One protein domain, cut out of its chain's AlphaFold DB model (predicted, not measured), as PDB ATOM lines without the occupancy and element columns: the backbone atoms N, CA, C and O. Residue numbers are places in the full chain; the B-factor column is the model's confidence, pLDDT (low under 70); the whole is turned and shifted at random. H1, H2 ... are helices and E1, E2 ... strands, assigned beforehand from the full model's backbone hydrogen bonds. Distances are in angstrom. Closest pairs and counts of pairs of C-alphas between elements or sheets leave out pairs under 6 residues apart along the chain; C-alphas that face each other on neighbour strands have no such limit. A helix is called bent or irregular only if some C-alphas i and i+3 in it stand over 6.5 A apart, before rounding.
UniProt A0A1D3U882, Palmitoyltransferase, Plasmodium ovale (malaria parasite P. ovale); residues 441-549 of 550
ATOM      1  N   PHE A 441     149.060 161.229 111.408       89.69
ATOM      2  CA  PHE A 441     148.490 162.218 110.491       89.69
ATOM      3  C   PHE A 441     148.966 162.071 109.043       89.69
ATOM      4  O   PHE A 441     148.158 162.276 108.132       89.69
ATOM      5  N   ILE A 442     150.225 161.694 108.794       87.56
ATOM      6  CA  ILE A 442     150.744 161.492 107.427       87.56
ATOM      7  C   ILE A 442     150.609 160.050 106.898       87.56
ATOM      8  O   ILE A 442     150.880 159.813 105.720       87.56
ATOM      9  N   ASN A 443     150.152 159.105 107.729       90.69
ATOM     10  CA  ASN A 443     150.122 157.663 107.450       90.69
ATOM     11  C   ASN A 443     151.485 157.105 106.986       90.69
ATOM     12  O   ASN A 443     151.569 156.339 106.025       90.69
ATOM     13  N   GLU A 444     152.556 157.454 107.694       91.69
ATOM     14  CA  GLU A 444     153.868 156.801 107.570       91.69
ATOM     15  C   GLU A 444     154.157 155.982 108.834       91.69
ATOM     16  O   GLU A 444     153.607 156.258 109.905       91.69
ATOM     17  N   THR A 445     154.992 154.952 108.726       94.62
ATOM     18  CA  THR A 445     155.619 154.304 109.885       94.62
ATOM     19  C   THR A 445     156.957 154.957 110.230       94.62
ATOM     20  O   THR A 445     157.546 155.621 109.379       94.62
ATOM     21  N   THR A 446     157.472 154.777 111.448       94.62
ATOM     22  CA  THR A 446     158.807 155.274 111.842       94.62
ATOM     23  C   THR A 446     159.884 154.741 110.899       94.62
ATOM     24  O   THR A 446     160.666 155.508 110.338       94.62
ATOM     25  N   TRP A 447     159.861 153.433 110.612       93.75
ATOM     26  CA  TRP A 447     160.740 152.828 109.611       93.75
ATOM     27  C   TRP A 447     160.615 153.478 108.225       93.75
ATOM     28  O   TRP A 447     161.637 153.786 107.608       93.75
ATOM     29  N   GLU A 448     159.395 153.725 107.740       92.12
ATOM     30  CA  GLU A 448     159.189 154.432 106.473       92.12
ATOM     31  C   GLU A 448     159.691 155.873 106.523       92.12
ATOM     32  O   GLU A 448     160.292 156.317 105.551       92.12
ATOM     33  N   ASN A 449     159.481 156.597 107.621       90.44
ATOM     34  CA  ASN A 449     159.847 158.004 107.756       90.44
ATOM     35  C   ASN A 449     161.370 158.207 107.787       90.44
ATOM     36  O   ASN A 449     161.881 159.092 107.095       90.44
ATOM     37  N   VAL A 450     162.077 157.347 108.525       89.00
ATOM     38  CA  VAL A 450     163.532 157.410 108.752       89.00
ATOM     39  C   VAL A 450     164.322 156.760 107.613       89.00
ATOM     40  O   VAL A 450     165.345 157.284 107.181       89.00
ATOM     41  N   ARG A 451     163.874 155.620 107.066       87.56
ATOM     42  CA  ARG A 451     164.654 154.838 106.082       87.56
ATOM     43  C   ARG A 451     164.186 154.998 104.625       87.56
ATOM     44  O   ARG A 451     164.532 154.147 103.803       87.56
ATOM     45  N   LYS A 452     163.477 156.084 104.263       84.94
ATOM     46  CA  LYS A 452     162.894 156.338 102.911       84.94
ATOM     47  C   LYS A 452     163.778 155.893 101.741       84.94
ATOM     48  O   LYS A 452     163.321 155.133 100.890       84.94
ATOM     49  N   GLY A 453     165.046 156.316 101.713       80.75
ATOM     50  CA  GLY A 453     165.980 156.006 100.620       80.75
ATOM     51  C   GLY A 453     166.348 154.520 100.480       80.75
ATOM     52  O   GLY A 453     166.625 154.054  99.374       80.75
ATOM     53  N   LYS A 454     166.297 153.741 101.570       84.56
ATOM     54  CA  LYS A 454     166.601 152.298 101.560       84.56
ATOM     55  C   LYS A 454     165.394 151.439 101.152       84.56
ATOM     56  O   LYS A 454     165.567 150.269 100.828       84.56
ATOM     57  N   ILE A 455     164.181 151.999 101.124       87.38
ATOM     58  CA  ILE A 455     162.929 151.252 100.932       87.38
ATOM     59  C   ILE A 455     162.526 151.239  99.443       87.38
ATOM     60  O   ILE A 455     162.157 152.287  98.905       87.38
ATOM     61  N   PRO A 456     162.520 150.080  98.748       83.50
ATOM     62  CA  PRO A 456     162.351 150.037  97.289       83.50
ATOM     63  C   PRO A 456     161.055 150.668  96.763       83.50
ATOM     64  O   PRO A 456     161.070 151.320  95.723       83.50
ATOM     65  N   TYR A 457     159.940 150.542  97.490       82.88
ATOM     66  CA  TYR A 457     158.663 151.139  97.079       82.88
ATOM     67  C   TYR A 457     158.574 152.661  97.323       82.88
ATOM     68  O   TYR A 457     157.683 153.314  96.759       82.88
ATOM     69  N   LEU A 458     159.507 153.234  98.100       84.31
ATOM     70  CA  LEU A 458     159.623 154.669  98.388       84.31
ATOM     71  C   LEU A 458     160.689 155.388  97.547       84.31
ATOM     72  O   LEU A 458     160.545 156.593  97.353       84.31
ATOM     73  N   LYS A 459     161.693 154.688  96.990       75.31
ATOM     74  CA  LYS A 459     162.799 155.296  96.211       75.31
ATOM     75  C   LYS A 459     162.341 156.322  95.160       75.31
ATOM     76  O   LYS A 459     162.910 157.401  95.077       75.31
ATOM     77  N   ASN A 460     161.259 156.038  94.429       64.94
ATOM     78  CA  ASN A 460     160.746 156.918  93.365       64.94
ATOM     79  C   ASN A 460     159.691 157.940  93.854       64.94
ATOM     80  O   ASN A 460     158.998 158.547  93.040       64.94
ATOM     81  N   CYS A 461     159.486 158.093  95.166       64.44
ATOM     82  CA  CYS A 461     158.557 159.079  95.743       64.44
ATOM     83  C   CYS A 461     159.244 160.364  96.216       64.44
ATOM     84  O   CYS A 461     158.554 161.349  96.460       64.44
ATOM     85  N   THR A 462     160.569 160.360  96.348       55.28
ATOM     86  CA  THR A 462     161.350 161.421  97.003       55.28
ATOM     87  C   THR A 462     161.471 162.713  96.194       55.28
ATOM     88  O   THR A 462     161.630 163.768  96.792       55.28
ATOM     89  N   LYS A 463     161.377 162.656  94.857       51.28
ATOM     90  CA  LYS A 463     161.726 163.789  93.978       51.28
ATOM     91  C   LYS A 463     160.614 164.822  93.701       51.28
ATOM     92  O   LYS A 463     160.917 165.830  93.080       51.28
ATOM     93  N   SER A 464     159.346 164.610  94.092       47.66
ATOM     94  CA  SER A 464     158.274 165.589  93.762       47.66
ATOM     95  C   SER A 464     157.050 165.658  94.690       47.66
ATOM     96  O   SER A 464     156.046 166.282  94.336       47.66
ATOM     97  N   LYS A 465     157.059 165.009  95.864       60.19
ATOM     98  CA  LYS A 465     155.870 164.930  96.737       60.19
ATOM     99  C   LYS A 465     156.199 165.210  98.199       60.19
ATOM    100  O   LYS A 465     157.009 164.506  98.789       60.19
ATOM    101  N   LYS A 466     155.475 166.166  98.796       65.75
ATOM    102  CA  LYS A 466     155.561 166.501 100.230       65.75
ATOM    103  C   LYS A 466     155.211 165.317 101.152       65.75
ATOM    104  O   LYS A 466     155.792 165.190 102.223       65.75
ATOM    105  N   TYR A 467     154.300 164.434 100.730       71.75
ATOM    106  CA  TYR A 467     153.829 163.292 101.528       71.75
ATOM    107  C   TYR A 467     154.088 161.940 100.851       71.75
ATOM    108  O   TYR A 467     154.135 161.836  99.621       71.75
ATOM    109  N   GLY A 468     154.215 160.892 101.673       78.56
ATOM    110  CA  GLY A 468     154.434 159.517 101.232       78.56
ATOM    111  C   GLY A 468     153.290 158.914 100.394       78.56
ATOM    112  O   GLY A 468     152.167 159.423 100.369       78.56
ATOM    113  N   PRO A 469     153.540 157.785  99.702       82.75
ATOM    114  CA  PRO A 469     152.603 157.178  98.748       82.75
ATOM    115  C   PRO A 469     151.314 156.597  99.345       82.75
ATOM    116  O   PRO A 469     150.448 156.185  98.573       82.75
ATOM    117  N   PHE A 470     151.197 156.527 100.672       86.25
ATOM    118  CA  PHE A 470     150.015 156.025 101.384       86.25
ATOM    119  C   PHE A 470     149.205 157.143 102.063       86.25
ATOM    120  O   PHE A 470     148.210 156.862 102.731       86.25
ATOM    121  N   PHE A 471     149.592 158.410 101.873       85.75
ATOM    122  CA  PHE A 471     148.834 159.554 102.369       85.75
ATOM    123  C   PHE A 471     147.465 159.655 101.675       85.75
ATOM    124  O   PHE A 471     147.390 159.804 100.451       85.75
ATOM    125  N   LEU A 472     146.384 159.611 102.460       80.12
ATOM    126  CA  LEU A 472     145.014 159.831 101.988       80.12
ATOM    127  C   LEU A 472     144.583 161.282 102.219       80.12
ATOM    128  O   LEU A 472     144.418 162.065 101.286       80.12
ATOM    129  N   SER A 473     144.365 161.594 103.492       80.94
ATOM    130  CA  SER A 473     144.067 162.894 104.086       80.94
ATOM    131  C   SER A 473     144.052 162.699 105.603       80.94
ATOM    132  O   SER A 473     143.784 161.591 106.065       80.94
ATOM    133  N   TYR A 474     144.272 163.751 106.390       83.38
ATOM    134  CA  TYR A 474     144.379 163.658 107.854       83.38
ATOM    135  C   TYR A 474     143.231 162.880 108.518       83.38
ATOM    136  O   TYR A 474     143.478 161.909 109.228       83.38
ATOM    137  N   ARG A 475     141.971 163.220 108.202       81.31
ATOM    138  CA  ARG A 475     140.787 162.515 108.736       81.31
ATOM    139  C   ARG A 475     140.759 161.027 108.354       81.31
ATOM    140  O   ARG A 475     140.399 160.196 109.176       81.31
ATOM    141  N   LYS A 476     141.145 160.674 107.122       81.00
ATOM    142  CA  LYS A 476     141.142 159.274 106.657       81.00
ATOM    143  C   LYS A 476     142.322 158.476 107.212       81.00
ATOM    144  O   LYS A 476     142.156 157.305 107.525       81.00
ATOM    145  N   ASN A 477     143.477 159.115 107.376       86.88
ATOM    146  CA  ASN A 477     144.654 158.514 107.994       86.88
ATOM    147  C   ASN A 477     144.366 158.164 109.467       86.88
ATOM    148  O   ASN A 477     144.604 157.025 109.855       86.88
ATOM    149  N   LEU A 478     143.738 159.072 110.233       86.12
ATOM    150  CA  LEU A 478     143.250 158.802 111.595       86.12
ATOM    151  C   LEU A 478     142.291 157.600 111.642       86.12
ATOM    152  O   LEU A 478     142.523 156.658 112.397       86.12
ATOM    153  N   LEU A 479     141.244 157.591 110.803       82.94
ATOM    154  CA  LEU A 479     140.263 156.494 110.758       82.94
ATOM    155  C   LEU A 479     140.905 155.128 110.467       82.94
ATOM    156  O   LEU A 479     140.491 154.123 111.043       82.94
ATOM    157  N   VAL A 480     141.919 155.081 109.598       82.38
ATOM    158  CA  VAL A 480     142.661 153.847 109.298       82.38
ATOM    159  C   VAL A 480     143.626 153.475 110.431       82.38
ATOM    160  O   VAL A 480     143.758 152.297 110.747       82.38
ATOM    161  N   TYR A 481     144.263 154.444 111.090       87.44
ATOM    162  CA  TYR A 481     145.193 154.191 112.196       87.44
ATOM    163  C   TYR A 481     144.496 153.595 113.426       87.44
ATOM    164  O   TYR A 481     144.979 152.631 114.016       87.44
ATOM    165  N   PHE A 482     143.320 154.116 113.781       86.94
ATOM    166  CA  PHE A 482     142.521 153.619 114.907       86.94
ATOM    167  C   PHE A 482     141.568 152.474 114.518       86.94
ATOM    168  O   PHE A 482     140.742 152.044 115.324       86.94
ATOM    169  N   CYS A 483     141.687 151.920 113.306       78.88
ATOM    170  CA  CYS A 483     140.720 150.949 112.797       78.88
ATOM    171  C   CYS A 483     140.680 149.622 113.581       78.88
ATOM    172  O   CYS A 483     139.642 148.965 113.580       78.88
ATOM    173  N   TYR A 484     141.747 149.273 114.316       72.69
ATOM    174  CA  TYR A 484     141.845 148.072 115.163       72.69
ATOM    175  C   TYR A 484     141.480 148.281 116.647       72.69
ATOM    176  O   TYR A 484     141.521 147.318 117.418       72.69
ATOM    177  N   VAL A 485     141.092 149.496 117.062       77.31
ATOM    178  CA  VAL A 485     140.689 149.789 118.453       77.31
ATOM    179  C   VAL A 485     139.406 149.016 118.805       77.31
ATOM    180  O   VAL A 485     138.418 149.147 118.080       77.31
ATOM    181  N   PRO A 486     139.369 148.174 119.852       67.75
ATOM    182  CA  PRO A 486     138.151 147.499 120.278       67.75
ATOM    183  C   PRO A 486     137.144 148.552 120.737       67.75
ATOM    184  O   PRO A 486     137.422 149.347 121.628       67.75
ATOM    185  N   LEU A 487     135.979 148.570 120.096       70.19
ATOM    186  CA  LEU A 487     134.878 149.432 120.512       70.19
ATOM    187  C   LEU A 487     134.110 148.723 121.639       70.19
ATOM    188  O   LEU A 487     133.944 147.503 121.556       70.19
ATOM    189  N   PRO A 488     133.638 149.448 122.670       60.75
ATOM    190  CA  PRO A 488     133.149 148.848 123.917       60.75
ATOM    191  C   PRO A 488     131.886 147.989 123.757       60.75
ATOM    192  O   PRO A 488     131.597 147.164 124.612       60.75
ATOM    193  N   CYS A 489     131.150 148.135 122.651       70.94
ATOM    194  CA  CYS A 489     129.976 147.322 122.346       70.94
ATOM    195  C   CYS A 489     130.165 146.527 121.045       70.94
ATOM    196  O   CYS A 489     130.633 147.064 120.036       70.94
ATOM    197  N   ALA A 490     129.729 145.262 121.037       71.81
ATOM    198  CA  ALA A 490     129.745 144.395 119.857       71.81
ATOM    199  C   ALA A 490     128.977 144.999 118.664       71.81
ATOM    200  O   ALA A 490     129.409 144.855 117.519       71.81
ATOM    201  N   PHE A 491     127.901 145.757 118.919       69.38
ATOM    202  CA  PHE A 491     127.203 146.537 117.891       69.38
ATOM    203  C   PHE A 491     128.138 147.542 117.210       69.38
ATOM    204  O   PHE A 491     128.216 147.567 115.987       69.38
ATOM    205  N   LEU A 492     128.911 148.314 117.982       69.19
ATOM    206  CA  LEU A 492     129.870 149.280 117.438       69.19
ATOM    207  C   LEU A 492     131.010 148.584 116.685       69.19
ATOM    208  O   LEU A 492     131.446 149.077 115.648       69.19
ATOM    209  N   GLN A 493     131.466 147.414 117.143       68.38
ATOM    210  CA  GLN A 493     132.459 146.619 116.413       68.38
ATOM    211  C   GLN A 493     131.918 146.108 115.067       68.38
ATOM    212  O   GLN A 493     132.642 146.162 114.068       68.38
ATOM    213  N   ARG A 494     130.652 145.671 115.022       66.88
ATOM    214  CA  ARG A 494     129.967 145.193 113.810       66.88
ATOM    215  C   ARG A 494     129.641 146.341 112.850       66.88
ATOM    216  O   ARG A 494     129.940 146.239 111.662       66.88
ATOM    217  N   LEU A 495     129.150 147.465 113.369       66.62
ATOM    218  CA  LEU A 495     128.953 148.714 112.631       66.62
ATOM    219  C   LEU A 495     130.278 149.201 112.040       66.62
ATOM    220  O   LEU A 495     130.347 149.472 110.845       66.62
ATOM    221  N   ARG A 496     131.363 149.203 112.825       70.81
ATOM    222  CA  ARG A 496     132.713 149.452 112.310       70.81
ATOM    223  C   ARG A 496     133.051 148.475 111.191       70.81
ATOM    224  O   ARG A 496     133.469 148.950 110.151       70.81
ATOM    225  N   SER A 497     132.861 147.160 111.339       68.25
ATOM    226  CA  SER A 497     133.197 146.203 110.266       68.25
ATOM    227  C   SER A 497     132.389 146.392 108.973       68.25
ATOM    228  O   SER A 497     132.891 146.063 107.904       68.25
ATOM    229  N   LEU A 498     131.184 146.967 109.056       68.88
ATOM    230  CA  LEU A 498     130.353 147.330 107.900       68.88
ATOM    231  C   LEU A 498     130.775 148.674 107.281       68.88
ATOM    232  O   LEU A 498     130.830 148.803 106.058       68.88
ATOM    233  N   LEU A 499     131.116 149.665 108.109       66.75
ATOM    234  CA  LEU A 499     131.531 150.999 107.665       66.75
ATOM    235  C   LEU A 499     132.986 151.048 107.185       66.75
ATOM    236  O   LEU A 499     133.290 151.803 106.265       66.75
ATOM    237  N   LEU A 500     133.897 150.258 107.759       67.38
ATOM    238  CA  LEU A 500     135.322 150.264 107.410       67.38
ATOM    239  C   LEU A 500     135.539 150.034 105.908       67.38
ATOM    240  O   LEU A 500     136.220 150.857 105.305       67.38
ATOM    241  N   PRO A 501     134.944 149.009 105.261       65.62
ATOM    242  CA  PRO A 501     135.071 148.802 103.817       65.62
ATOM    243  C   PRO A 501     134.523 149.952 102.956       65.62
ATOM    244  O   PRO A 501     134.968 150.111 101.822       65.62
ATOM    245  N   ALA A 502     133.586 150.756 103.473       63.22
ATOM    246  CA  ALA A 502     133.068 151.951 102.801       63.22
ATOM    247  C   ALA A 502     133.949 153.199 103.044       63.22
ATOM    248  O   ALA A 502     134.110 154.035 102.154       63.22
ATOM    249  N   LEU A 503     134.555 153.311 104.231       58.78
ATOM    250  CA  LEU A 503     135.494 154.375 104.616       58.78
ATOM    251  C   LEU A 503     136.887 154.183 103.990       58.78
ATOM    252  O   LEU A 503     137.552 155.160 103.627       58.78
ATOM    253  N   PHE A 504     137.317 152.930 103.815       63.59
ATOM    254  CA  PHE A 504     138.452 152.559 102.980       63.59
ATOM    255  C   PHE A 504     138.128 152.912 101.527       63.59
ATOM    256  O   PHE A 504     137.392 152.209 100.841       63.59
ATOM    257  N   ILE A 505     138.699 154.025 101.049       56.56
ATOM    258  CA  ILE A 505     138.490 154.500  99.676       56.56
ATOM    259  C   ILE A 505     138.754 153.349  98.701       56.56
ATOM    260  O   ILE A 505     139.874 152.819  98.675       56.56
ATOM    261  N   LYS A 506     137.753 153.019  97.868       56.16
ATOM    262  CA  LYS A 506     137.870 152.046  96.772       56.16
ATOM    263  C   LYS A 506     139.189 152.271  96.025       56.16
ATOM    264  O   LYS A 506     139.352 153.234  95.281       56.16
ATOM    265  N   GLY A 507     140.144 151.364  96.236       60.03
ATOM    266  CA  GLY A 507     141.425 151.365  95.540       60.03
ATOM    267  C   GLY A 507     142.607 152.083  96.208       60.03
ATOM    268  O   GLY A 507     143.534 152.405  95.464       60.03
ATOM    269  N   VAL A 508     142.649 152.289  97.533       66.12
ATOM    270  CA  VAL A 508     143.916 152.638  98.236       66.12
ATOM    271  C   VAL A 508     144.340 151.631  99.309       66.12
ATOM    272  O   VAL A 508     145.530 151.378  99.475       66.12
ATOM    273  N   ALA A 509     143.397 150.996  99.990       72.25
ATOM    274  CA  ALA A 509     143.676 149.829 100.817       72.25
ATOM    275  C   ALA A 509     142.453 148.911 100.824       72.25
ATOM    276  O   ALA A 509     141.325 149.377 100.648       72.25
ATOM    277  N   THR A 510     142.682 147.611 100.973       73.81
ATOM    278  CA  THR A 510     141.630 146.593 101.085       73.81
ATOM    279  C   THR A 510     142.010 145.597 102.162       73.81
ATOM    280  O   THR A 510     143.191 145.279 102.288       73.81
ATOM    281  N   PHE A 511     141.035 145.042 102.875       74.75
ATOM    282  CA  PHE A 511     141.310 143.918 103.761       74.75
ATOM    283  C   PHE A 511     141.698 142.667 102.976       74.75
ATOM    284  O   PHE A 511     141.121 142.358 101.927       74.75
ATOM    285  N   GLY A 512     142.708 141.974 103.484       72.00
ATOM    286  CA  GLY A 512     143.062 140.631 103.080       72.00
ATOM    287  C   GLY A 512     142.185 139.569 103.752       72.00
ATOM    288  O   GLY A 512     141.271 139.866 104.521       72.00
ATOM    289  N   LYS A 513     142.463 138.307 103.425       68.06
ATOM    290  CA  LYS A 513     141.769 137.118 103.937       68.06
ATOM    291  C   LYS A 513     142.028 136.869 105.423       68.06
ATOM    292  O   LYS A 513     141.229 136.182 106.046       68.06
ATOM    293  N   GLU A 514     143.121 137.395 105.970       67.75
ATOM    294  CA  GLU A 514     143.534 137.217 107.369       67.75
ATOM    295  C   GLU A 514     143.337 138.525 108.169       67.75
ATOM    296  O   GLU A 514     143.884 138.697 109.255       67.75
ATOM    297  N   GLY A 515     142.530 139.458 107.639       70.44
ATOM    298  CA  GLY A 515     142.221 140.745 108.269       70.44
ATOM    299  C   GLY A 515     143.330 141.794 108.149       70.44
ATOM    300  O   GLY A 515     143.247 142.840 108.797       70.44
ATOM    301  N   GLU A 516     144.355 141.548 107.330       79.38
ATOM    302  CA  GLU A 516     145.468 142.472 107.117       79.38
ATOM    303  C   GLU A 516     145.137 143.614 106.145       79.38
ATOM    304  O   GLU A 516     144.340 143.450 105.218       79.38
ATOM    305  N   ILE A 517     145.791 144.767 106.293       82.69
ATOM    306  CA  ILE A 517     145.645 145.888 105.359       82.69
ATOM    307  C   ILE A 517     146.550 145.686 104.135       82.69
ATOM    308  O   ILE A 517     147.771 145.863 104.171       82.69
ATOM    309  N   LEU A 518     145.940 145.393 102.986       84.44
ATOM    310  CA  LEU A 518     146.624 145.356 101.694       84.44
ATOM    311  C   LEU A 518     146.738 146.768 101.113       84.44
ATOM    312  O   LEU A 518     145.870 147.247 100.381       84.44
ATOM    313  N   TRP A 519     147.841 147.440 101.432       85.56
ATOM    314  CA  TRP A 519     148.148 148.787 100.952       85.56
ATOM    315  C   TRP A 519     148.362 148.860  99.434       85.56
ATOM    316  O   TRP A 519     149.089 148.048  98.857       85.56
ATOM    317  N   LYS A 520     147.804 149.892  98.791       83.31
ATOM    318  CA  LYS A 520     148.068 150.289  97.402       83.31
ATOM    319  C   LYS A 520     148.698 151.681  97.364       83.31
ATOM    320  O   LYS A 520     148.198 152.629  97.958       83.31
ATOM    321  N   LYS A 521     149.782 151.814  96.600       79.94
ATOM    322  CA  LYS A 521     150.460 153.091  96.338       79.94
ATOM    323  C   LYS A 521     149.553 154.044  95.550       79.94
ATOM    324  O   LYS A 521     149.058 153.688  94.479       79.94
ATOM    325  N   VAL A 522     149.376 155.265  96.051       74.38
ATOM    326  CA  VAL A 522     148.601 156.323  95.388       74.38
ATOM    327  C   VAL A 522     149.462 157.036  94.337       74.38
ATOM    328  O   VAL A 522     150.555 157.533  94.623       74.38
ATOM    329  N   SER A 523     148.972 157.109  93.096       62.53
ATOM    330  CA  SER A 523     149.682 157.742  91.973       62.53
ATOM    331  C   SER A 523     149.660 159.275  92.034       62.53
ATOM    332  O   SER A 523     150.687 159.901  91.765       62.53
ATOM    333  N   LYS A 524     148.550 159.886  92.465       60.16
ATOM    334  CA  LYS A 524     148.407 161.332  92.722       60.16
ATOM    335  C   LYS A 524     147.835 161.538  94.140       60.16
ATOM    336  O   LYS A 524     146.687 161.152  94.351       60.16
ATOM    337  N   PRO A 525     148.599 162.063  95.122       57.31
ATOM    338  CA  PRO A 525     148.059 162.335  96.457       57.31
ATOM    339  C   PRO A 525     146.961 163.402  96.380       57.31
ATOM    340  O   PRO A 525     146.990 164.259  95.494       57.31
ATOM    341  N   SER A 526     146.006 163.367  97.311       54.31
ATOM    342  CA  SER A 526     144.973 164.403  97.400       54.31
ATOM    343  C   SER A 526     145.630 165.753  97.700       54.31
ATOM    344  O   SER A 526     146.217 165.935  98.766       54.31
ATOM    345  N   ARG A 527     145.538 166.703  96.759       52.31
ATOM    346  CA  ARG A 527     145.891 168.108  96.999       52.31
ATOM    347  C   ARG A 527     144.826 168.718  97.915       52.31
ATOM    348  O   ARG A 527     143.815 169.225  97.440       52.31
ATOM    349  N   ARG A 528     145.042 168.649  99.226       56.16
ATOM    350  CA  ARG A 528     144.382 169.518 100.208       56.16
ATOM    351  C   ARG A 528     145.453 170.233 101.016       56.16
ATOM    352  O   ARG A 528     146.491 169.641 101.319       56.16
ATOM    353  N   SER A 529     145.203 171.499 101.326       54.97
ATOM    354  CA  SER A 529     146.072 172.304 102.177       54.97
ATOM    355  C   SER A 529     146.244 171.633 103.552       54.97
ATOM    356  O   SER A 529     145.292 171.043 104.077       54.97
ATOM    357  N   PRO A 530     147.453 171.666 104.141       60.44
ATOM    358  CA  PRO A 530     147.647 171.218 105.510       60.44
ATOM    359  C   PRO A 530     146.879 172.141 106.458       60.44
ATOM    360  O   PRO A 530     147.122 173.346 106.477       60.44
ATOM    361  N   GLY A 531     145.957 171.580 107.247       66.12
ATOM    362  CA  GLY A 531     145.294 172.329 108.316       66.12
ATOM    363  C   GLY A 531     146.314 172.808 109.352       66.12
ATOM    364  O   GLY A 531     147.340 172.148 109.536       66.12
ATOM    365  N   ILE A 532     146.023 173.925 110.023       72.88
ATOM    366  CA  ILE A 532     146.946 174.644 110.927       72.88
ATOM    367  C   ILE A 532     147.663 173.681 111.889       72.88
ATOM    368  O   ILE A 532     148.888 173.615 111.880       72.88
ATOM    369  N   LEU A 533     146.909 172.824 112.592       73.00
ATOM    370  CA  LEU A 533     147.433 171.792 113.499       73.00
ATOM    371  C   LEU A 533     148.554 170.932 112.884       73.00
ATOM    372  O   LEU A 533     149.550 170.644 113.537       73.00
ATOM    373  N   CYS A 534     148.415 170.521 111.621       70.31
ATOM    374  CA  CYS A 534     149.412 169.686 110.950       70.31
ATOM    375  C   CYS A 534     150.663 170.472 110.544       70.31
ATOM    376  O   CYS A 534     151.739 169.884 110.501       70.31
ATOM    377  N   GLN A 535     150.546 171.777 110.279       76.12
ATOM    378  CA  GLN A 535     151.704 172.646 110.051       76.12
ATOM    379  C   GLN A 535     152.474 172.876 111.359       76.12
ATOM    380  O   GLN A 535     153.699 172.775 111.372       76.12
ATOM    381  N   THR A 536     151.763 173.101 112.470       81.00
ATOM    382  CA  THR A 536     152.356 173.214 113.811       81.00
ATOM    383  C   THR A 536     153.084 171.927 114.202       81.00
ATOM    384  O   THR A 536     154.257 171.979 114.561       81.00
ATOM    385  N   LEU A 537     152.447 170.760 114.044       78.94
ATOM    386  CA  LEU A 537     153.086 169.462 114.297       78.94
ATOM    387  C   LEU A 537     154.305 169.216 113.396       78.94
ATOM    388  O   LEU A 537     155.313 168.708 113.871       78.94
ATOM    389  N   GLU A 538     154.250 169.592 112.115       79.12
ATOM    390  CA  GLU A 538     155.389 169.451 111.196       79.12
ATOM    391  C   GLU A 538     156.588 170.323 111.614       79.12
ATOM    392  O   GLU A 538     157.727 169.869 111.497       79.12
ATOM    393  N   ARG A 539     156.346 171.524 112.167       82.56
ATOM    394  CA  ARG A 539     157.389 172.383 112.762       82.56
ATOM    395  C   ARG A 539     157.962 171.781 114.050       82.56
ATOM    396  O   ARG A 539     159.177 171.655 114.151       82.56
ATOM    397  N   LEU A 540     157.109 171.355 114.987       81.88
ATOM    398  CA  LEU A 540     157.523 170.744 116.263       81.88
ATOM    399  C   LEU A 540     158.331 169.451 116.065       81.88
ATOM    400  O   LEU A 540     159.291 169.190 116.785       81.88
ATOM    401  N   VAL A 541     157.971 168.645 115.064       81.69
ATOM    402  CA  VAL A 541     158.640 167.370 114.764       81.69
ATOM    403  C   VAL A 541     159.937 167.541 113.970       81.69
ATOM    404  O   VAL A 541     160.778 166.645 113.998       81.69
ATOM    405  N   TYR A 542     160.151 168.660 113.274       78.94
ATOM    406  CA  TYR A 542     161.357 168.875 112.467       78.94
ATOM    407  C   TYR A 542     162.692 168.638 113.218       78.94
ATOM    408  O   TYR A 542     163.502 167.862 112.699       78.94
ATOM    409  N   PRO A 543     162.941 169.207 114.422       77.12
ATOM    410  CA  PRO A 543     164.167 168.931 115.181       77.12
ATOM    411  C   PRO A 543     164.262 167.467 115.638       77.12
ATOM    412  O   PRO A 543     165.282 166.820 115.405       77.12
ATOM    413  N   VAL A 544     163.177 166.901 116.182       71.38
ATOM    414  CA  VAL A 544     163.104 165.488 116.611       71.38
ATOM    415  C   VAL A 544     163.426 164.541 115.448       71.38
ATOM    416  O   VAL A 544     164.173 163.577 115.589       71.38
ATOM    417  N   ARG A 545     162.926 164.847 114.249       68.75
ATOM    418  CA  ARG A 545     163.175 164.066 113.036       68.75
ATOM    419  C   ARG A 545     164.618 164.174 112.534       68.75
ATOM    420  O   ARG A 545     165.077 163.222 111.912       68.75
ATOM    421  N   LYS A 546     165.327 165.285 112.779       69.19
ATOM    422  CA  LYS A 546     166.777 165.369 112.524       69.19
ATOM    423  C   LYS A 546     167.555 164.482 113.497       69.19
ATOM    424  O   LYS A 546     168.394 163.718 113.036       69.19
ATOM    425  N   LEU A 547     167.219 164.526 114.789       68.12
ATOM    426  CA  LEU A 547     167.856 163.712 115.834       68.12
ATOM    427  C   LEU A 547     167.689 162.200 115.606       68.12
ATOM    428  O   LEU A 547     168.634 161.455 115.807       68.12
ATOM    429  N   ILE A 548     166.522 161.744 115.132       63.41
ATOM    430  CA  ILE A 548     166.251 160.317 114.837       63.41
ATOM    431  C   ILE A 548     166.858 159.860 113.483       63.41
ATOM    432  O   ILE A 548     166.874 158.668 113.167       63.41
ATOM    433  N   ALA A 549     167.288 160.796 112.629       53.16
ATOM    434  CA  ALA A 549     167.824 160.493 111.297       53.16
ATOM    435  C   ALA A 549     169.356 160.358 111.249       53.16
ATOM    436  O   ALA A 549     169.857 159.802 110.264       53.16
TER     437      ALA A 549
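AT A GLANCE: This is residues 441 to 549 of the 550 residues of the protein "Palmitoyltransferase" of Plasmodium ovale (malaria parasite P. ovale) (UniProt A0A1D3U882). A small hairpin of E1 and E2 lies at one side of a drawn-out model with few contacts between its named parts: H3 makes one end of the longest axis, H2 lies near the middle, and H1 and H4 lie toward the other end, with a long loop of residues 451 to 473 running from H1 to H2. A second long loop, residues 520 to 531, leads from the hairpin across to H4, and residues 539 to 544 of H4 stick out. The printed part has 109 residues, with four named helices and two named strands in the order H1, H2, H3, E1, E2, H4; the sheet, order E1 - E2, is antiparallel. The class is mostly helix, though under half of the residues are in named elements. The whole is only just compact, close to loose, with a radius of gyration of the C-alphas of 15.6 A and spans of 44 by 29 by 26 A.

IN THESE COORDINATES: E1 is residues 509 to 511, 7.0 A long, with C-alpha 509 at (143.676, 149.829, 100.817), and E2 is residues 517 to 519, 5.8 A. H3 is residues 490 to 503, 19.1 A, and is neither bent nor irregular, but only just: C-alphas 498 and 501 are 6.4 A apart. H2 is residues 474 to 481, 10.4 A. H1 is residues 446 to 450, 6.0 A, with C-alpha 446 at (158.807, 155.274, 111.842). H4, the longest helix, is residues 532 to 547, 24.1 A, with C-alpha 547 at (167.856, 163.712, 115.834); it has a kink of 34 degrees near residue 541 and is only just irregular, C-alphas 540 and 543 being 7.0 A apart.

HOW THE PARTS SIT: E1 and E2 form a hairpin, antiparallel at 152 degrees between their directions. N 518 and O 510, 2.8 A apart, and N 510 and O 518, 3.3 A apart, are within hydrogen-bond range. The closest C-alphas of H3 and E1 are those of Pro 501 and Thr 510, 7.4 A. H2 and H3 are close but not clearly touching, with closest C-alphas Lys 476 and Leu 503 at 7.8 A, a steep tilt of 53 degrees, opposite ways. H2 and H4 are only just apart, at 8.4 A. H1 and H4 are close but not clearly touching, with closest C-alphas Val 450 and Arg 545 at 7.9 A. H1 and H2 are apart. Every O i to N i+4 pair is within hydrogen-bond range in H1 and H2, against 8 of 10 in H3 and 10 of 12 in H4.

THE WHOLE: The two C-alphas farthest apart, those of Lys 463 and Cys 489, are 45.7 A from each other. The printed part has no cut. The links H1 to H2 and E2 to H4 are long. The mean pLDDT of the printed part is 74.0; 42 residues are under 70, among them residues 460 to 466, 497 to 508 and 523 to 531.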